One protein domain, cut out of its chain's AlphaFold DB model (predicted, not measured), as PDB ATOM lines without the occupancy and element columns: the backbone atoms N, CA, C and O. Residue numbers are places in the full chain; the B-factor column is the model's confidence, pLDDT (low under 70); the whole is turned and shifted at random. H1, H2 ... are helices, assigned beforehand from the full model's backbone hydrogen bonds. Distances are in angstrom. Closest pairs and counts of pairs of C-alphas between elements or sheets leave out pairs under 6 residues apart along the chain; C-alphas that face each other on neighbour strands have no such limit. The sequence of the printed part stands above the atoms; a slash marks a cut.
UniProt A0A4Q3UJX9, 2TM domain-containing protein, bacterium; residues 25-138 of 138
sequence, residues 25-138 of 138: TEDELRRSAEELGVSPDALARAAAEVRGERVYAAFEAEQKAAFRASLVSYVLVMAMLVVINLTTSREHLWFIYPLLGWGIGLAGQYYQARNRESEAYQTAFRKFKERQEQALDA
ATOM      1  N   THR A  25     107.811 203.185  62.260       80.75
ATOM      2  CA  THR A  25     106.718 204.074  62.657       80.75
ATOM      3  C   THR A  25     105.487 203.752  61.804       80.75
ATOM      4  O   THR A  25     105.617 203.358  60.643       80.75
ATOM      5  N   GLU A  26     104.277 203.934  62.340       80.62
ATOM      6  CA  GLU A  26     103.029 203.664  61.605       80.62
ATOM      7  C   GLU A  26     102.977 204.398  60.251       80.62
ATOM      8  O   GLU A  26     102.575 203.824  59.238       80.62
ATOM      9  N   ASP A  27     103.497 205.628  60.201       82.00
ATOM     10  CA  ASP A  27     103.614 206.412  58.970       82.00
ATOM     11  C   ASP A  27     104.622 205.849  57.958       82.00
ATOM     12  O   ASP A  27     104.388 205.920  56.751       82.00
ATOM     13  N   GLU A  28     105.737 205.278  58.412       85.62
ATOM     14  CA  GLU A  28     106.753 204.680  57.533       85.62
ATOM     15  C   GLU A  28     106.257 203.359  56.947       85.62
ATOM     16  O   GLU A  28     106.451 203.087  55.758       85.62
ATOM     17  N   LEU A  29     105.559 202.567  57.767       85.69
ATOM     18  CA  LEU A  29     104.920 201.331  57.334       85.69
ATOM     19  C   LEU A  29     103.829 201.617  56.296       85.69
ATOM     20  O   LEU A  29     103.777 200.948  55.264       85.69
ATOM     21  N   ARG A  30     103.002 202.645  56.534       85.25
ATOM     22  CA  ARG A  30     101.980 203.096  55.584       85.25
ATOM     23  C   ARG A  30     102.585 203.534  54.257       85.25
ATOM     24  O   ARG A  30     102.137 203.058  53.220       85.25
ATOM     25  N   ARG A  31     103.621 204.378  54.279       87.31
ATOM     26  CA  ARG A  31     104.305 204.830  53.055       87.31
ATOM     27  C   ARG A  31     104.885 203.662  52.263       87.31
ATOM     28  O   ARG A  31     104.655 203.568  51.065       87.31
ATOM     29  N   SER A  32     105.554 202.734  52.943       89.00
ATOM     30  CA  SER A  32     106.124 201.541  52.305       89.00
ATOM     31  C   SER A  32     105.038 200.653  51.683       89.00
ATOM     32  O   SER A  32     105.217 200.098  50.604       89.00
ATOM     33  N   ALA A  33     103.884 200.522  52.345       86.62
ATOM     34  CA  ALA A  33     102.748 199.766  51.828       86.62
ATOM     35  C   ALA A  33     102.103 200.443  50.605       86.62
ATOM     36  O   ALA A  33     101.794 199.760  49.628       86.62
ATOM     37  N   GLU A  34     101.950 201.770  50.633       88.69
ATOM     38  CA  GLU A  34     101.451 202.567  49.505       88.69
ATOM     39  C   GLU A  34     102.375 202.448  48.280       88.69
ATOM     40  O   GLU A  34     101.888 202.241  47.168       88.69
ATOM     41  N   GLU A  35     103.699 202.485  48.476       91.44
ATOM     42  CA  GLU A  35     104.699 202.273  47.413       91.44
ATOM     43  C   GLU A  35     104.585 200.889  46.756       91.44
ATOM     44  O   GLU A  35     104.787 200.745  45.549       91.44
ATOM     45  N   LEU A  36     104.216 199.871  47.535       90.88
ATOM     46  CA  LEU A  36     103.991 198.504  47.061       90.88
ATOM     47  C   LEU A  36     102.580 198.289  46.481       90.88
ATOM     48  O   LEU A  36     102.254 197.177  46.061       90.88
ATOM     49  N   GLY A  37     101.736 199.326  46.452       88.56
ATOM     50  CA  GLY A  37     100.358 199.256  45.959       88.56
ATOM     51  C   GLY A  37      99.389 198.530  46.900       88.56
ATOM     52  O   GLY A  37      98.302 198.131  46.480       88.56
ATOM     53  N   VAL A  38      99.764 198.339  48.166       89.12
ATOM     54  CA  VAL A  38      98.891 197.770  49.197       89.12
ATOM     55  C   VAL A  38      97.941 198.864  49.677       89.12
ATOM     56  O   VAL A  38      98.371 199.941  50.085       89.12
ATOM     57  N   SER A  39      96.631 198.603  49.639       89.56
ATOM     58  CA  SER A  39      95.657 199.605  50.074       89.56
ATOM     59  C   SER A  39      95.752 199.864  51.588       89.56
ATOM     60  O   SER A  39      95.969 198.917  52.353       89.56
ATOM     61  N   PRO A  40      95.530 201.111  52.051       83.69
ATOM     62  CA  PRO A  40      95.546 201.443  53.478       83.69
ATOM     63  C   PRO A  40      94.617 200.553  54.314       83.69
ATOM     64  O   PRO A  40      94.991 200.116  55.397       83.69
ATOM     65  N   ASP A  41      93.448 200.189  53.778       86.69
ATOM     66  CA  ASP A  41      92.502 199.285  54.444       86.69
ATOM     67  C   ASP A  41      93.011 197.840  54.547       86.69
ATOM     68  O   ASP A  41      92.651 197.107  55.469       86.69
ATOM     69  N   ALA A  42      93.814 197.371  53.586       86.62
ATOM     70  CA  ALA A  42      94.442 196.053  53.662       86.62
ATOM     71  C   ALA A  42      95.578 196.048  54.693       86.62
ATOM     72  O   ALA A  42      95.658 195.118  55.496       86.62
ATOM     73  N   LEU A  43      96.391 197.110  54.730       87.75
ATOM     74  CA  LEU A  43      97.429 197.281  55.746       87.75
ATOM     75  C   LEU A  43      96.826 197.387  57.151       87.75
ATOM     76  O   LEU A  43      97.297 196.712  58.060       87.75
ATOM     77  N   ALA A  44      95.767 198.180  57.327       84.69
ATOM     78  CA  ALA A  44      95.088 198.344  58.610       84.69
ATOM     79  C   ALA A  44      94.515 197.014  59.128       84.69
ATOM     80  O   ALA A  44      94.654 196.702  60.310       84.69
ATOM     81  N   ARG A  45      93.933 196.191  58.242       85.62
ATOM     82  CA  ARG A  45      93.447 194.845  58.590       85.62
ATOM     83  C   ARG A  45      94.580 193.909  58.999       85.62
ATOM     84  O   ARG A  45      94.504 193.309  60.067       85.62
ATOM     85  N   ALA A  46      95.653 193.845  58.211       87.56
ATOM     86  CA  ALA A  46      96.814 193.014  58.528       87.56
ATOM     87  C   ALA A  46      97.503 193.459  59.832       87.56
ATOM     88  O   ALA A  46      97.870 192.637  60.671       87.56
ATOM     89  N   ALA A  47      97.630 194.769  60.047       84.12
ATOM     90  CA  ALA A  47      98.169 195.325  61.280       84.12
ATOM     91  C   ALA A  47      97.274 194.996  62.485       84.12
ATOM     92  O   ALA A  47      97.799 194.677  63.550       84.12
ATOM     93  N   ALA A  48      95.946 195.036  62.334       83.12
ATOM     94  CA  ALA A  48      95.006 194.654  63.387       83.12
ATOM     95  C   ALA A  48      95.103 193.159  63.742       83.12
ATOM     96  O   ALA A  48      95.088 192.820  64.926       83.12
ATOM     97  N   GLU A  49      95.270 192.282  62.750       85.88
ATOM     98  CA  GLU A  49      95.482 190.842  62.958       85.88
ATOM     99  C   GLU A  49      96.774 190.574  63.742       85.88
ATOM    100  O   GLU A  49      96.736 189.957  64.809       85.88
ATOM    101  N   VAL A  50      97.902 191.137  63.294       86.50
ATOM    102  CA  VAL A  50      99.206 190.977  63.966       86.50
ATOM    103  C   VAL A  50      99.188 191.573  65.374       86.50
ATOM    104  O   VAL A  50      99.747 190.995  66.309       86.50
ATOM    105  N   ARG A  51      98.543 192.730  65.562       81.44
ATOM    106  CA  ARG A  51      98.409 193.360  66.884       81.44
ATOM    107  C   ARG A  51      97.581 192.471  67.815       81.44
ATOM    108  O   ARG A  51      97.962 192.299  68.971       81.44
ATOM    109  N   GLY A  52      96.523 191.838  67.303       80.62
ATOM    110  CA  GLY A  52      95.748 190.825  68.018       80.62
ATOM    111  C   GLY A  52      96.606 189.643  68.474       80.62
ATOM    112  O   GLY A  52      96.640 189.338  69.666       80.62
ATOM    113  N   GLU A  53      97.357 189.018  67.563       84.06
ATOM    114  CA  GLU A  53      98.249 187.891  67.883       84.06
ATOM    115  C   GLU A  53      99.298 188.250  68.942       84.06
ATOM    116  O   GLU A  53      99.527 187.486  69.884       84.06
ATOM    117  N   ARG A  54      99.898 189.443  68.841       81.75
ATOM    118  CA  ARG A  54     100.880 189.937  69.819       81.75
ATOM    119  C   ARG A  54     100.272 190.137  71.204       81.75
ATOM    120  O   ARG A  54     100.914 189.786  72.191       81.75
ATOM    121  N   VAL A  55      99.044 190.651  71.289       82.69
ATOM    122  CA  VAL A  55      98.315 190.815  72.560       82.69
ATOM    123  C   VAL A  55      98.061 189.457  73.220       82.69
ATOM    124  O   VAL A  55      98.309 189.307  74.417       82.69
ATOM    125  N   TYR A  56      97.643 188.444  72.455       80.12
ATOM    126  CA  TYR A  56      97.480 187.082  72.980       80.12
ATOM    127  C   TYR A  56      98.810 186.471  73.439       80.12
ATOM    128  O   TYR A  56      98.877 185.891  74.524       80.12
ATOM    129  N   ALA A  57      99.877 186.626  72.651       81.50
ATOM    130  CA  ALA A  57     101.202 186.114  72.996       81.50
ATOM    131  C   ALA A  57     101.775 186.777  74.262       81.50
ATOM    132  O   ALA A  57     102.322 186.088  75.127       81.50
ATOM    133  N   ALA A  58     101.611 188.096  74.401       81.44
ATOM    134  CA  ALA A  58     102.026 188.845  75.584       81.44
ATOM    135  C   ALA A  58     101.263 188.388  76.836       81.44
ATOM    136  O   ALA A  58     101.877 188.106  77.866       81.44
ATOM    137  N   PHE A  59      99.944 188.222  76.723       80.75
ATOM    138  CA  PHE A  59      99.118 187.719  77.817       80.75
ATOM    139  C   PHE A  59      99.530 186.303  78.253       80.75
ATOM    140  O   PHE A  59      99.687 186.036  79.446       80.75
ATOM    141  N   GLU A  60      99.772 185.389  77.307       81.50
ATOM    142  CA  GLU A  60     100.271 184.050  77.642       81.50
ATOM    143  C   GLU A  60     101.628 184.092  78.362       81.50
ATOM    144  O   GLU A  60     101.871 183.293  79.273       81.50
ATOM    145  N   ALA A  61     102.529 184.984  77.943       80.56
ATOM    146  CA  ALA A  61     103.842 185.133  78.557       80.56
ATOM    147  C   ALA A  61     103.737 185.646  80.001       80.56
ATOM    148  O   ALA A  61     104.382 185.082  80.889       80.56
ATOM    149  N   GLU A  62     102.883 186.643  80.256       79.50
ATOM    150  CA  GLU A  62     102.637 187.179  81.600       79.50
ATOM    151  C   GLU A  62     102.050 186.112  82.530       79.50
ATOM    152  O   GLU A  62     102.551 185.907  83.636       79.50
ATOM    153  N   GLN A  63     101.066 185.342  82.058       79.00
ATOM    154  CA  GLN A  63     100.463 184.258  82.839       79.00
ATOM    155  C   GLN A  63     101.490 183.174  83.209       79.00
ATOM    156  O   GLN A  63     101.530 182.701  84.349       79.00
ATOM    157  N   LYS A  64     102.371 182.803  82.268       77.25
ATOM    158  CA  LYS A  64     103.472 181.858  82.528       77.25
ATOM    159  C   LYS A  64     104.469 182.431  83.538       77.25
ATOM    160  O   LYS A  64     104.944 181.694  84.402       77.25
ATOM    161  N   ALA A  65     104.789 183.720  83.444       75.88
ATOM    162  CA  ALA A  65     105.696 184.392  84.369       75.88
ATOM    163  C   ALA A  65     105.113 184.471  85.789       75.88
ATOM    164  O   ALA A  65     105.796 184.101  86.744       75.88
ATOM    165  N   ALA A  66     103.842 184.860  85.927       76.44
ATOM    166  CA  ALA A  66     103.139 184.920  87.205       76.44
ATOM    167  C   ALA A  66     103.089 183.545  87.890       76.44
ATOM    168  O   ALA A  66     103.451 183.420  89.060       76.44
ATOM    169  N   PHE A  67     102.750 182.489  87.142       77.50
ATOM    170  CA  PHE A  67     102.765 181.122  87.664       77.50
ATOM    171  C   PHE A  67     104.163 180.690  88.126       77.50
ATOM    172  O   PHE A  67     104.313 180.132  89.214       77.50
ATOM    173  N   ARG A  68     105.205 180.973  87.330       76.94
ATOM    174  CA  ARG A  68     106.595 180.672  87.711       76.94
ATOM    175  C   ARG A  68     106.994 181.399  88.991       76.94
ATOM    176  O   ARG A  68     107.617 180.779  89.844       76.94
ATOM    177  N   ALA A  69     106.619 182.665  89.151       74.88
ATOM    178  CA  ALA A  69     106.906 183.425  90.365       74.88
ATOM    179  C   ALA A  69     106.239 182.801  91.602       74.88
ATOM    180  O   ALA A  69     106.899 182.600  92.623       74.88
ATOM    181  N   SER A  70     104.962 182.414  91.500       79.12
ATOM    182  CA  SER A  70     104.256 181.711  92.577       79.12
ATOM    183  C   SER A  70     104.894 180.357  92.902       79.12
ATOM    184  O   SER A  70     105.069 180.027  94.074       79.12
ATOM    185  N   LEU A  71     105.304 179.597  91.883       80.94
ATOM    186  CA  LEU A  71     105.963 178.304  92.059       80.94
ATOM    187  C   LEU A  71     107.337 178.442  92.729       80.94
ATOM    188  O   LEU A  71     107.644 177.693  93.652       80.94
ATOM    189  N   VAL A  72     108.151 179.409  92.300       83.06
ATOM    190  CA  VAL A  72     109.462 179.687  92.908       83.06
ATOM    191  C   VAL A  72     109.296 180.085  94.372       83.06
ATOM    192  O   VAL A  72     109.991 179.538  95.225       83.06
ATOM    193  N   SER A  73     108.343 180.972  94.674       80.75
ATOM    194  CA  SER A  73     108.032 181.367  96.053       80.75
ATOM    195  C   SER A  73     107.632 180.160  96.908       80.75
ATOM    196  O   SER A  73     108.186 179.956  97.988       80.75
ATOM    197  N   TYR A  74     106.752 179.293  96.395       81.44
ATOM    198  CA  TYR A  74     106.348 178.063  97.077       81.44
ATOM    199  C   TYR A  74     107.539 177.144  97.377       81.44
ATOM    200  O   TYR A  74     107.709 176.704  98.513       81.44
ATOM    201  N   VAL A  75     108.395 176.882  96.384       86.00
ATOM    202  CA  VAL A  75     109.579 176.025  96.556       86.00
ATOM    203  C   VAL A  75     110.540 176.610  97.590       86.00
ATOM    204  O   VAL A  75     111.045 175.874  98.435       86.00
ATOM    205  N   LEU A  76     110.765 177.924  97.562       88.81
ATOM    206  CA  LEU A  76     111.697 178.600  98.463       88.81
ATOM    207  C   LEU A  76     111.193 178.577  99.913       88.81
ATOM    208  O   LEU A  76     111.947 178.237 100.825       88.81
ATOM    209  N   VAL A  77     109.900 178.841 100.120       86.25
ATOM    210  CA  VAL A  77     109.254 178.742 101.437       86.25
ATOM    211  C   VAL A  77     109.286 177.304 101.959       86.25
ATOM    212  O   VAL A  77     109.647 177.089 103.115       86.25
ATOM    213  N   MET A  78     108.981 176.309 101.120       84.06
ATOM    214  CA  MET A  78     109.036 174.899 101.521       84.06
ATOM    215  C   MET A  78     110.461 174.448 101.854       84.06
ATOM    216  O   MET A  78     110.658 173.776 102.863       84.06
ATOM    217  N   ALA A  79     111.463 174.859 101.073       86.00
ATOM    218  CA  ALA A  79     112.864 174.574 101.375       86.00
ATOM    219  C   ALA A  79     113.283 175.178 102.725       86.00
ATOM    220  O   ALA A  79     113.890 174.492 103.545       86.00
ATOM    221  N   MET A  80     112.895 176.430 102.998       87.25
ATOM    222  CA  MET A  80     113.148 177.084 104.285       87.25
ATOM    223  C   MET A  80     112.466 176.343 105.447       87.25
ATOM    224  O   MET A  80     113.099 176.089 106.470       87.25
ATOM    225  N   LEU A  81     111.199 175.954 105.287       85.69
ATOM    226  CA  LEU A  81     110.435 175.200 106.289       85.69
ATOM    227  C   LEU A  81     111.061 173.835 106.587       85.69
ATOM    228  O   LEU A  81     111.136 173.443 107.750       85.69
ATOM    229  N   VAL A  82     111.542 173.129 105.559       85.31
ATOM    230  CA  VAL A  82     112.259 171.856 105.715       85.31
ATOM    231  C   VAL A  82     113.543 172.061 106.513       85.31
ATOM    232  O   VAL A  82     113.782 171.320 107.464       85.31
ATOM    233  N   VAL A  83     114.340 173.087 106.192       88.12
ATOM    234  CA  VAL A  83     115.568 173.396 106.946       88.12
ATOM    235  C   VAL A  83     115.243 173.677 108.414       88.12
ATOM    236  O   VAL A  83     115.831 173.041 109.284       88.12
ATOM    237  N   ILE A  84     114.264 174.545 108.697       85.81
ATOM    238  CA  ILE A  84     113.845 174.875 110.071       85.81
ATOM    239  C   ILE A  84     113.362 173.625 110.811       85.81
ATOM    240  O   ILE A  84     113.689 173.418 111.979       85.81
ATOM    241  N   ASN A  85     112.577 172.776 110.153       84.50
ATOM    242  CA  ASN A  85     112.074 171.554 110.757       84.50
ATOM    243  C   ASN A  85     113.219 170.597 111.134       84.50
ATOM    244  O   ASN A  85     113.275 170.134 112.271       84.50
ATOM    245  N   LEU A  86     114.181 170.390 110.230       83.69
ATOM    246  CA  LEU A  86     115.339 169.528 110.471       83.69
ATOM    247  C   LEU A  86     116.305 170.097 111.525       83.69
ATOM    248  O   LEU A  86     116.969 169.326 112.223       83.69
ATOM    249  N   THR A  87     116.390 171.422 111.678       84.38
ATOM    250  CA  THR A  87     117.209 172.039 112.733       84.38
ATOM    251  C   THR A  87     116.523 172.044 114.094       84.38
ATOM    252  O   THR A  87     117.197 171.859 115.103       84.38
ATOM    253  N   THR A  88     115.202 172.238 114.140       80.75
ATOM    254  CA  THR A  88     114.458 172.448 115.394       80.75
ATOM    255  C   THR A  88     113.857 171.157 115.951       80.75
ATOM    256  O   THR A  88     113.773 170.989 117.165       80.75
ATOM    257  N   SER A  89     113.409 170.227 115.103       71.25
ATOM    258  CA  SER A  89     112.701 169.011 115.535       71.25
ATOM    259  C   SER A  89     112.790 167.896 114.487       71.25
ATOM    260  O   SER A  89     111.855 167.674 113.723       71.25
ATOM    261  N   ARG A  90     113.897 167.137 114.476       73.00
ATOM    262  CA  ARG A  90     114.085 166.011 113.531       73.00
ATOM    263  C   ARG A  90     113.102 164.857 113.735       73.00
ATOM    264  O   ARG A  90     112.828 164.125 112.794       73.00
ATOM    265  N   GLU A  91     112.582 164.699 114.949       75.38
ATOM    266  CA  GLU A  91     111.634 163.633 115.299       75.38
ATOM    267  C   GLU A  91     110.180 163.981 114.931       75.38
ATOM    268  O   GLU A  91     109.320 163.101 114.930       75.38
ATOM    269  N   HIS A  92     109.886 165.246 114.593       75.44
ATOM    270  CA  HIS A  92     108.527 165.692 114.282       75.44
ATOM    271  C   HIS A  92     108.477 166.587 113.037       75.44
ATOM    272  O   HIS A  92     108.774 167.784 113.071       75.44
ATOM    273  N   LEU A  93     108.044 165.999 111.919       80.06
ATOM    274  CA  LEU A  93     108.000 166.628 110.596       80.06
ATOM    275  C   LEU A  93     106.785 167.562 110.416       80.06
ATOM    276  O   LEU A  93     105.935 167.356 109.553       80.06
ATOM    277  N   TRP A  94     106.701 168.622 111.221       80.25
ATOM    278  CA  TRP A  94     105.625 169.618 111.157       80.25
ATOM    279  C   TRP A  94     105.525 170.357 109.810       80.25
ATOM    280  O   TRP A  94     104.465 170.899 109.511       80.25
ATOM    281  N   PHE A  95     106.567 170.358 108.966       78.31
ATOM    282  CA  PHE A  95     106.519 170.994 107.637       78.31
ATOM    283  C   PHE A  95     105.454 170.376 106.703       78.31
ATOM    284  O   PHE A  95     105.041 171.010 105.733       78.31
ATOM    285  N   ILE A  96     104.968 169.166 107.011       75.81
ATOM    286  CA  ILE A  96     103.891 168.487 106.276       75.81
ATOM    287  C   ILE A  96     102.573 169.274 106.350       75.81
ATOM    288  O   ILE A  96     101.823 169.291 105.377       75.81
ATOM    289  N   TYR A  97     102.290 169.971 107.455       80.50
ATOM    290  CA  TYR A  97     101.054 170.749 107.605       80.50
ATOM    291  C   TYR A  97     100.968 171.948 106.641       80.50
ATOM    292  O   TYR A  97      99.971 172.038 105.920       80.50
ATOM    293  N   PRO A  98     101.975 172.844 106.542       76.38
ATOM    294  CA  PRO A  98     101.982 173.878 105.508       76.38
ATOM    295  C   PRO A  98     102.098 173.291 104.097       76.38
ATOM    296  O   PRO A  98     101.480 173.831 103.182       76.38
ATOM    297  N   LEU A  99     102.802 172.169 103.903       76.62
ATOM    298  CA  LEU A  99     102.886 171.503 102.599       76.62
ATOM    299  C   LEU A  99     101.524 170.984 102.116       76.62
ATOM    300  O   LEU A  99     101.173 171.192 100.960       76.62
ATOM    301  N   LEU A 100     100.725 170.365 102.987       77.88
ATOM    302  CA  LEU A 100      99.376 169.907 102.644       77.88
ATOM    303  C   LEU A 100      98.383 171.071 102.554       77.88
ATOM    304  O   LEU A 100      97.607 171.131 101.604       77.88
ATOM    305  N   GLY A 101      98.429 172.026 103.484       79.69
ATOM    306  CA  GLY A 101      97.525 173.178 103.480       79.69
ATOM    307  C   GLY A 101      97.710 174.064 102.247       79.69
ATOM    308  O   GLY A 101      96.760 174.325 101.512       79.69
ATOM    309  N   TRP A 102      98.944 174.502 101.983       74.38
ATOM    310  CA  TRP A 102      99.237 175.361 100.832       74.38
ATOM    311  C   TRP A 102      99.357 174.573  99.527       74.38
ATOM    312  O   TRP A 102      98.995 175.095  98.473       74.38
ATOM    313  N   GLY A 103      99.791 173.310  99.576       75.88
ATOM    314  CA  GLY A 103      99.865 172.442  98.400       75.88
ATOM    315  C   GLY A 103      98.501 172.179  97.759       75.88
ATOM    316  O   GLY A 103      98.410 172.148  96.534       75.88
ATOM    317  N   ILE A 104      97.423 172.083  98.548       77.25
ATOM    318  CA  ILE A 104      96.052 171.965  98.017       77.25
ATOM    319  C   ILE A 104      95.627 173.254  97.293       77.25
ATOM    320  O   ILE A 104      95.052 173.189  96.205       77.25
ATOM    321  N   GLY A 105      95.961 174.430  97.839       72.19
ATOM    322  CA  GLY A 105      95.715 175.715  97.174       72.19
ATOM    323  C   GLY A 105      96.474 175.848  95.849       72.19
ATOM    324  O   GLY A 105      95.905 176.272  94.842       72.19
ATOM    325  N   LEU A 106      97.731 175.398  95.820       69.94
ATOM    326  CA  LEU A 106      98.566 175.384  94.618       69.94
ATOM    327  C   LEU A 106      98.054 174.380  93.569       69.94
ATOM    328  O   LEU A 106      98.063 174.675  92.375       69.94
ATOM    329  N   ALA A 107      97.554 173.217  94.001       74.81
ATOM    330  CA  ALA A 107      96.915 172.239  93.121       74.81
ATOM    331  C   ALA A 107      95.640 172.805  92.472       74.81
ATOM    332  O   ALA A 107      95.407 172.578  91.286       74.81
ATOM    333  N   GLY A 108      94.862 173.606  93.210       71.25
ATOM    334  CA  GLY A 108      93.731 174.359  92.664       71.25
ATOM    335  C   GLY A 108      94.154 175.372  91.596       71.25
ATOM    336  O   GLY A 108      93.552 175.420  90.523       71.25
ATOM    337  N   GLN A 109      95.235 176.122  91.835       65.88
ATOM    338  CA  GLN A 109      95.796 177.053  90.845       65.88
ATOM    339  C   GLN A 109      96.329 176.333  89.599       65.88
ATOM    340  O   GLN A 109      96.086 176.778  88.479       65.88
ATOM    341  N   TYR A 110      97.011 175.199  89.772       71.81
ATOM    342  CA  TYR A 110      97.496 174.369  88.668       71.81
ATOM    343  C   TYR A 110      96.345 173.782  87.838       71.81
ATOM    344  O   TYR A 110      96.386 173.816  86.607       71.81
ATOM    345  N   TYR A 111      95.291 173.290  88.497       69.19
ATOM    346  CA  TYR A 111      94.089 172.790  87.829       69.19
ATOM    347  C   TYR A 111      93.390 173.896  87.027       69.19
ATOM    348  O   TYR A 111      93.015 173.692  85.872       69.19
ATOM    349  N   GLN A 112      93.289 175.098  87.597       58.75
ATOM    350  CA  GLN A 112      92.684 176.253  86.937       58.75
ATOM    351  C   GLN A 112      93.524 176.760  85.753       58.75
ATOM    352  O   GLN A 112      92.972 177.063  84.701       58.75
ATOM    353  N   ALA A 113      94.855 176.773  85.876       63.66
ATOM    354  CA  ALA A 113      95.764 177.136  84.785       63.66
ATOM    355  C   ALA A 113      95.722 176.137  83.612       63.66
ATOM    356  O   ALA A 113      95.979 176.508  82.466       63.66
ATOM    357  N   ARG A 114      95.395 174.868  83.888       62.84
ATOM    358  CA  ARG A 114      95.287 173.807  82.880       62.84
ATOM    359  C   ARG A 114      93.915 173.769  82.187       62.84
ATOM    360  O   ARG A 114      93.848 173.332  81.041       62.84
ATOM    361  N   ASN A 115      92.856 174.287  82.816       58.53
ATOM    362  CA  ASN A 115      91.523 174.424  82.213       58.53
ATOM    363  C   ASN A 115      91.311 175.827  81.607       58.53
ATOM    364  O   ASN A 115      90.813 176.747  82.258       58.53
ATOM    365  N   ARG A 116      91.646 175.960  80.314       54.56
ATOM    366  CA  ARG A 116      91.520 177.188  79.495       54.56
ATOM    367  C   ARG A 116      90.087 177.747  79.353       54.56
ATOM    368  O   ARG A 116      89.940 178.872  78.893       54.56
ATOM    369  N   GLU A 117      89.052 177.016  79.774       56.78
ATOM    370  CA  GLU A 117      87.642 177.461  79.748       56.78
ATOM    371  C   GLU A 117      87.172 178.184  81.024       56.78
ATOM    372  O   GLU A 117      86.010 178.576  81.113       56.78
ATOM    373  N   SER A 118      88.029 178.382  82.033       60.81
ATOM    374  CA  SER A 118      87.580 179.048  83.262       60.81
ATOM    375  C   SER A 118      87.235 180.529  83.030       60.81
ATOM    376  O   SER A 118      87.979 181.267  82.381       60.81
ATOM    377  N   GLU A 119      86.133 180.997  83.628       64.88
ATOM    378  CA  GLU A 119      85.713 182.413  83.614       64.88
ATOM    379  C   GLU A 119      86.821 183.363  84.101       64.88
ATOM    380  O   GLU A 119      86.925 184.515  83.671       64.88
ATOM    381  N   ALA A 120      87.708 182.857  84.959       67.00
ATOM    382  CA  ALA A 120      88.894 183.553  85.427       67.00
ATOM    383  C   ALA A 120      89.877 183.893  84.291       67.00
ATOM    384  O   ALA A 120      90.425 184.993  84.292       67.00
ATOM    385  N   TYR A 121      90.070 183.009  83.301       70.69
ATOM    386  CA  TYR A 121      90.931 183.279  82.141       70.69
ATOM    387  C   TYR A 121      90.354 184.404  81.280       70.69
ATOM    388  O   TYR A 121      91.068 185.337  80.918       70.69
ATOM    389  N   GLN A 122      89.044 184.362  81.014       71.62
ATOM    390  CA  GLN A 122      88.368 185.412  80.248       71.62
ATOM    391  C   GLN A 122      88.406 186.758  80.980       71.62
ATOM    392  O   GLN A 122      88.648 187.796  80.366       71.62
ATOM    393  N   THR A 123      88.227 186.743  82.303       80.56
ATOM    394  CA  THR A 123      88.296 187.946  83.143       80.56
ATOM    395  C   THR A 123      89.713 188.512  83.199       80.56
ATOM    396  O   THR A 123      89.894 189.727  83.132       80.56
ATOM    397  N   ALA A 124      90.729 187.651  83.289       81.69
ATOM    398  CA  ALA A 124      92.131 188.054  83.270       81.69
ATOM    399  C   ALA A 124      92.523 188.654  81.913       81.69
ATOM    400  O   ALA A 124      93.137 189.718  81.885       81.69
ATOM    401  N   PHE A 125      92.102 188.035  80.805       81.50
ATOM    402  CA  PHE A 125      92.333 188.571  79.463       81.50
ATOM    403  C   PHE A 125      91.624 189.915  79.261       81.50
ATOM    404  O   PHE A 125      92.221 190.859  78.747       81.50
ATOM    405  N   ARG A 126      90.378 190.040  79.740       84.06
ATOM    406  CA  ARG A 126      89.632 191.306  79.708       84.06
ATOM    407  C   ARG A 126      90.362 192.406  80.478       84.06
ATOM    408  O   ARG A 126      90.628 193.454  79.906       84.06
ATOM    409  N   LYS A 127      90.747 192.153  81.734       85.62
ATOM    410  CA  LYS A 127      91.488 193.128  82.553       85.62
ATOM    411  C   LYS A 127      92.840 193.495  81.950       85.62
ATOM    412  O   LYS A 127      93.272 194.633  82.083       85.62
ATOM    413  N   PHE A 128      93.530 192.539  81.328       85.50
ATOM    414  CA  PHE A 128      94.782 192.803  80.621       85.50
ATOM    415  C   PHE A 128      94.556 193.764  79.450       85.50
ATOM    416  O   PHE A 128      95.274 194.753  79.325       85.50
ATOM    417  N   LYS A 129      93.512 193.520  78.650       82.56
ATOM    418  CA  LYS A 129      93.130 194.392  77.539       82.56
ATOM    419  C   LYS A 129      92.741 195.797  78.015       82.56
ATOM    420  O   LYS A 129      93.250 196.767  77.472       82.56
ATOM    421  N   GLU A 130      91.939 195.904  79.075       86.19
ATOM    422  CA  GLU A 130      91.547 197.190  79.679       86.19
ATOM    423  C   GLU A 130      92.764 198.003  80.154       86.19
ATOM    424  O   GLU A 130      92.832 199.206  79.921       86.19
ATOM    425  N   ARG A 131      93.759 197.363  80.787       84.56
ATOM    426  CA  ARG A 131      94.996 198.051  81.206       84.56
ATOM    427  C   ARG A 131      95.836 198.526  80.024       84.56
ATOM    428  O   ARG A 131      96.473 199.565  80.126       84.56
ATOM    429  N   GLN A 132      95.876 197.749  78.943       79.81
ATOM    430  CA  GLN A 132      96.594 198.125  77.725       79.81
ATOM    431  C   GLN A 132      95.935 199.329  77.050       79.81
ATOM    432  O   GLN A 132      96.635 200.260  76.676       79.81
ATOM    433  N   GLU A 133      94.603 199.344  76.965       80.81
ATOM    434  CA  GLU A 133      93.841 200.490  76.452       80.81
ATOM    435  C   GLU A 133      94.076 201.741  77.318       80.81
ATOM    436  O   GLU A 133      94.442 202.787  76.794       80.81
ATOM    437  N   GLN A 134      94.025 201.619  78.651       81.44
ATOM    438  CA  GLN A 134      94.332 202.733  79.563       81.44
ATOM    439  C   GLN A 134      95.770 203.257  79.448       81.44
ATOM    440  O   GLN A 134      96.000 204.442  79.660       81.44
ATOM    441  N   ALA A 135      96.740 202.390  79.151       76.19
ATOM    442  CA  ALA A 135      98.135 202.787  78.970       76.19
ATOM    443  C   ALA A 135      98.401 203.458  77.612       76.19
ATOM    444  O   ALA A 135      99.412 204.135  77.468       76.19
ATOM    445  N   LEU A 136      97.528 203.249  76.622       71.88
ATOM    446  CA  LEU A 136      97.582 203.909  75.315       71.88
ATOM    447  C   LEU A 136      96.937 205.305  75.344       71.88
ATOM    448  O   LEU A 136      97.334 206.162  74.561       71.88
ATOM    449  N   ASP A 137      95.974 205.522  76.245       74.31
ATOM    450  CA  ASP A 137      95.242 206.787  76.403       74.31
ATOM    451  C   ASP A 137      95.890 207.773  77.408       74.31
ATOM    452  O   ASP A 137      95.384 208.886  77.581       74.31
ATOM    453  N   ALA A 138      96.970 207.373  78.095       61.81
ATOM    454  CA  ALA A 138      97.669 208.144  79.137       61.81
ATOM    455  C   ALA A 138      98.984 208.762  78.639       61.81
ATOM    456  O   ALA A 138      99.253 209.926  79.020       61.81
TER     457      ALA A 138
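Overview. This is residues 25 to 138 of the 138 residues of the protein "2TM domain-containing protein" of bacterium (UniProt A0A4Q3UJX9). One very long helix, H2, makes the length of a thin rod; the short H1 folds back on its first turns as a small hairpin, and past its far end the chain turns round and H3 runs back along it. H4 then turns away from H3 and slants past H2 at a steep angle, with residues 133 to 138 sticking out; contacts between helices are few and the whole is loosely put together. The printed part has 114 residues with four named helices, in the order H1, H2, H3, H4, and no named strand, and its class is all helix. It is extended, with a radius of gyration of the C-alphas of 23.5 A, and spans 79 by 27 by 26 A.

Along the chain. H1 is residues 26 to 35 and begins with C-alpha 26 at (103.029, 203.664, 61.605). H2, residues 40 to 88, is the longest helix and measures 70.9 A from its first C-alpha to its last, which is at (114.458, 172.448, 115.394). H3, residues 96 to 114, measures 25.5 A and has a kink of 29 degrees near residue 103. H4, residues 119 to 136, measures 25.9 A and ends with C-alpha 136 at (97.582, 203.909, 75.315).

Arrangement. H1 and H2 touch and form a helical hairpin, running opposite ways at a steep tilt of 40 degrees. Their closest C-alphas, those of Arg 30 and Pro 40, are 7.0 A apart, and H2 touches H1 with residues 40 to 43 alone. H2 and H3 are close but not clearly touching; their closest C-alphas, those of Met 78 and Leu 99, are 7.1 A apart. They run opposite ways at a shallow tilt of 12 degrees. H2 and H4 are also close but not clearly touching, with the C-alphas of Phe 59 and Phe 125 closest at 7.0 A; they run opposite ways at a steep tilt of 63 degrees. H3 and H4 are near each other, their closest C-alphas 8.3 A apart. H1 is apart from H3 and from H4. In H1, H2 and H4 every O i to N i+4 pair is within hydrogen-bond range; in H3, 14 of 15 are.

Size, cuts and confidence. The two C-alphas farthest apart are those of Gly 37 and Glu 91, at 78.8 A. The printed part has no cut, and its last residue, Ala 138, is the chain's last. The links from H1 to H2 and from H3 to H4 are tight, and that from H2 to H3 is short. Residues 48 to 54 of H2, residues 114 to 119, and residues 133 to 138, of which 133 to 136 belong to H4, stand free. The mean pLDDT of the printed part is 79.4, and it is under 70 at residues 106, 109, 111 to 120 and 138.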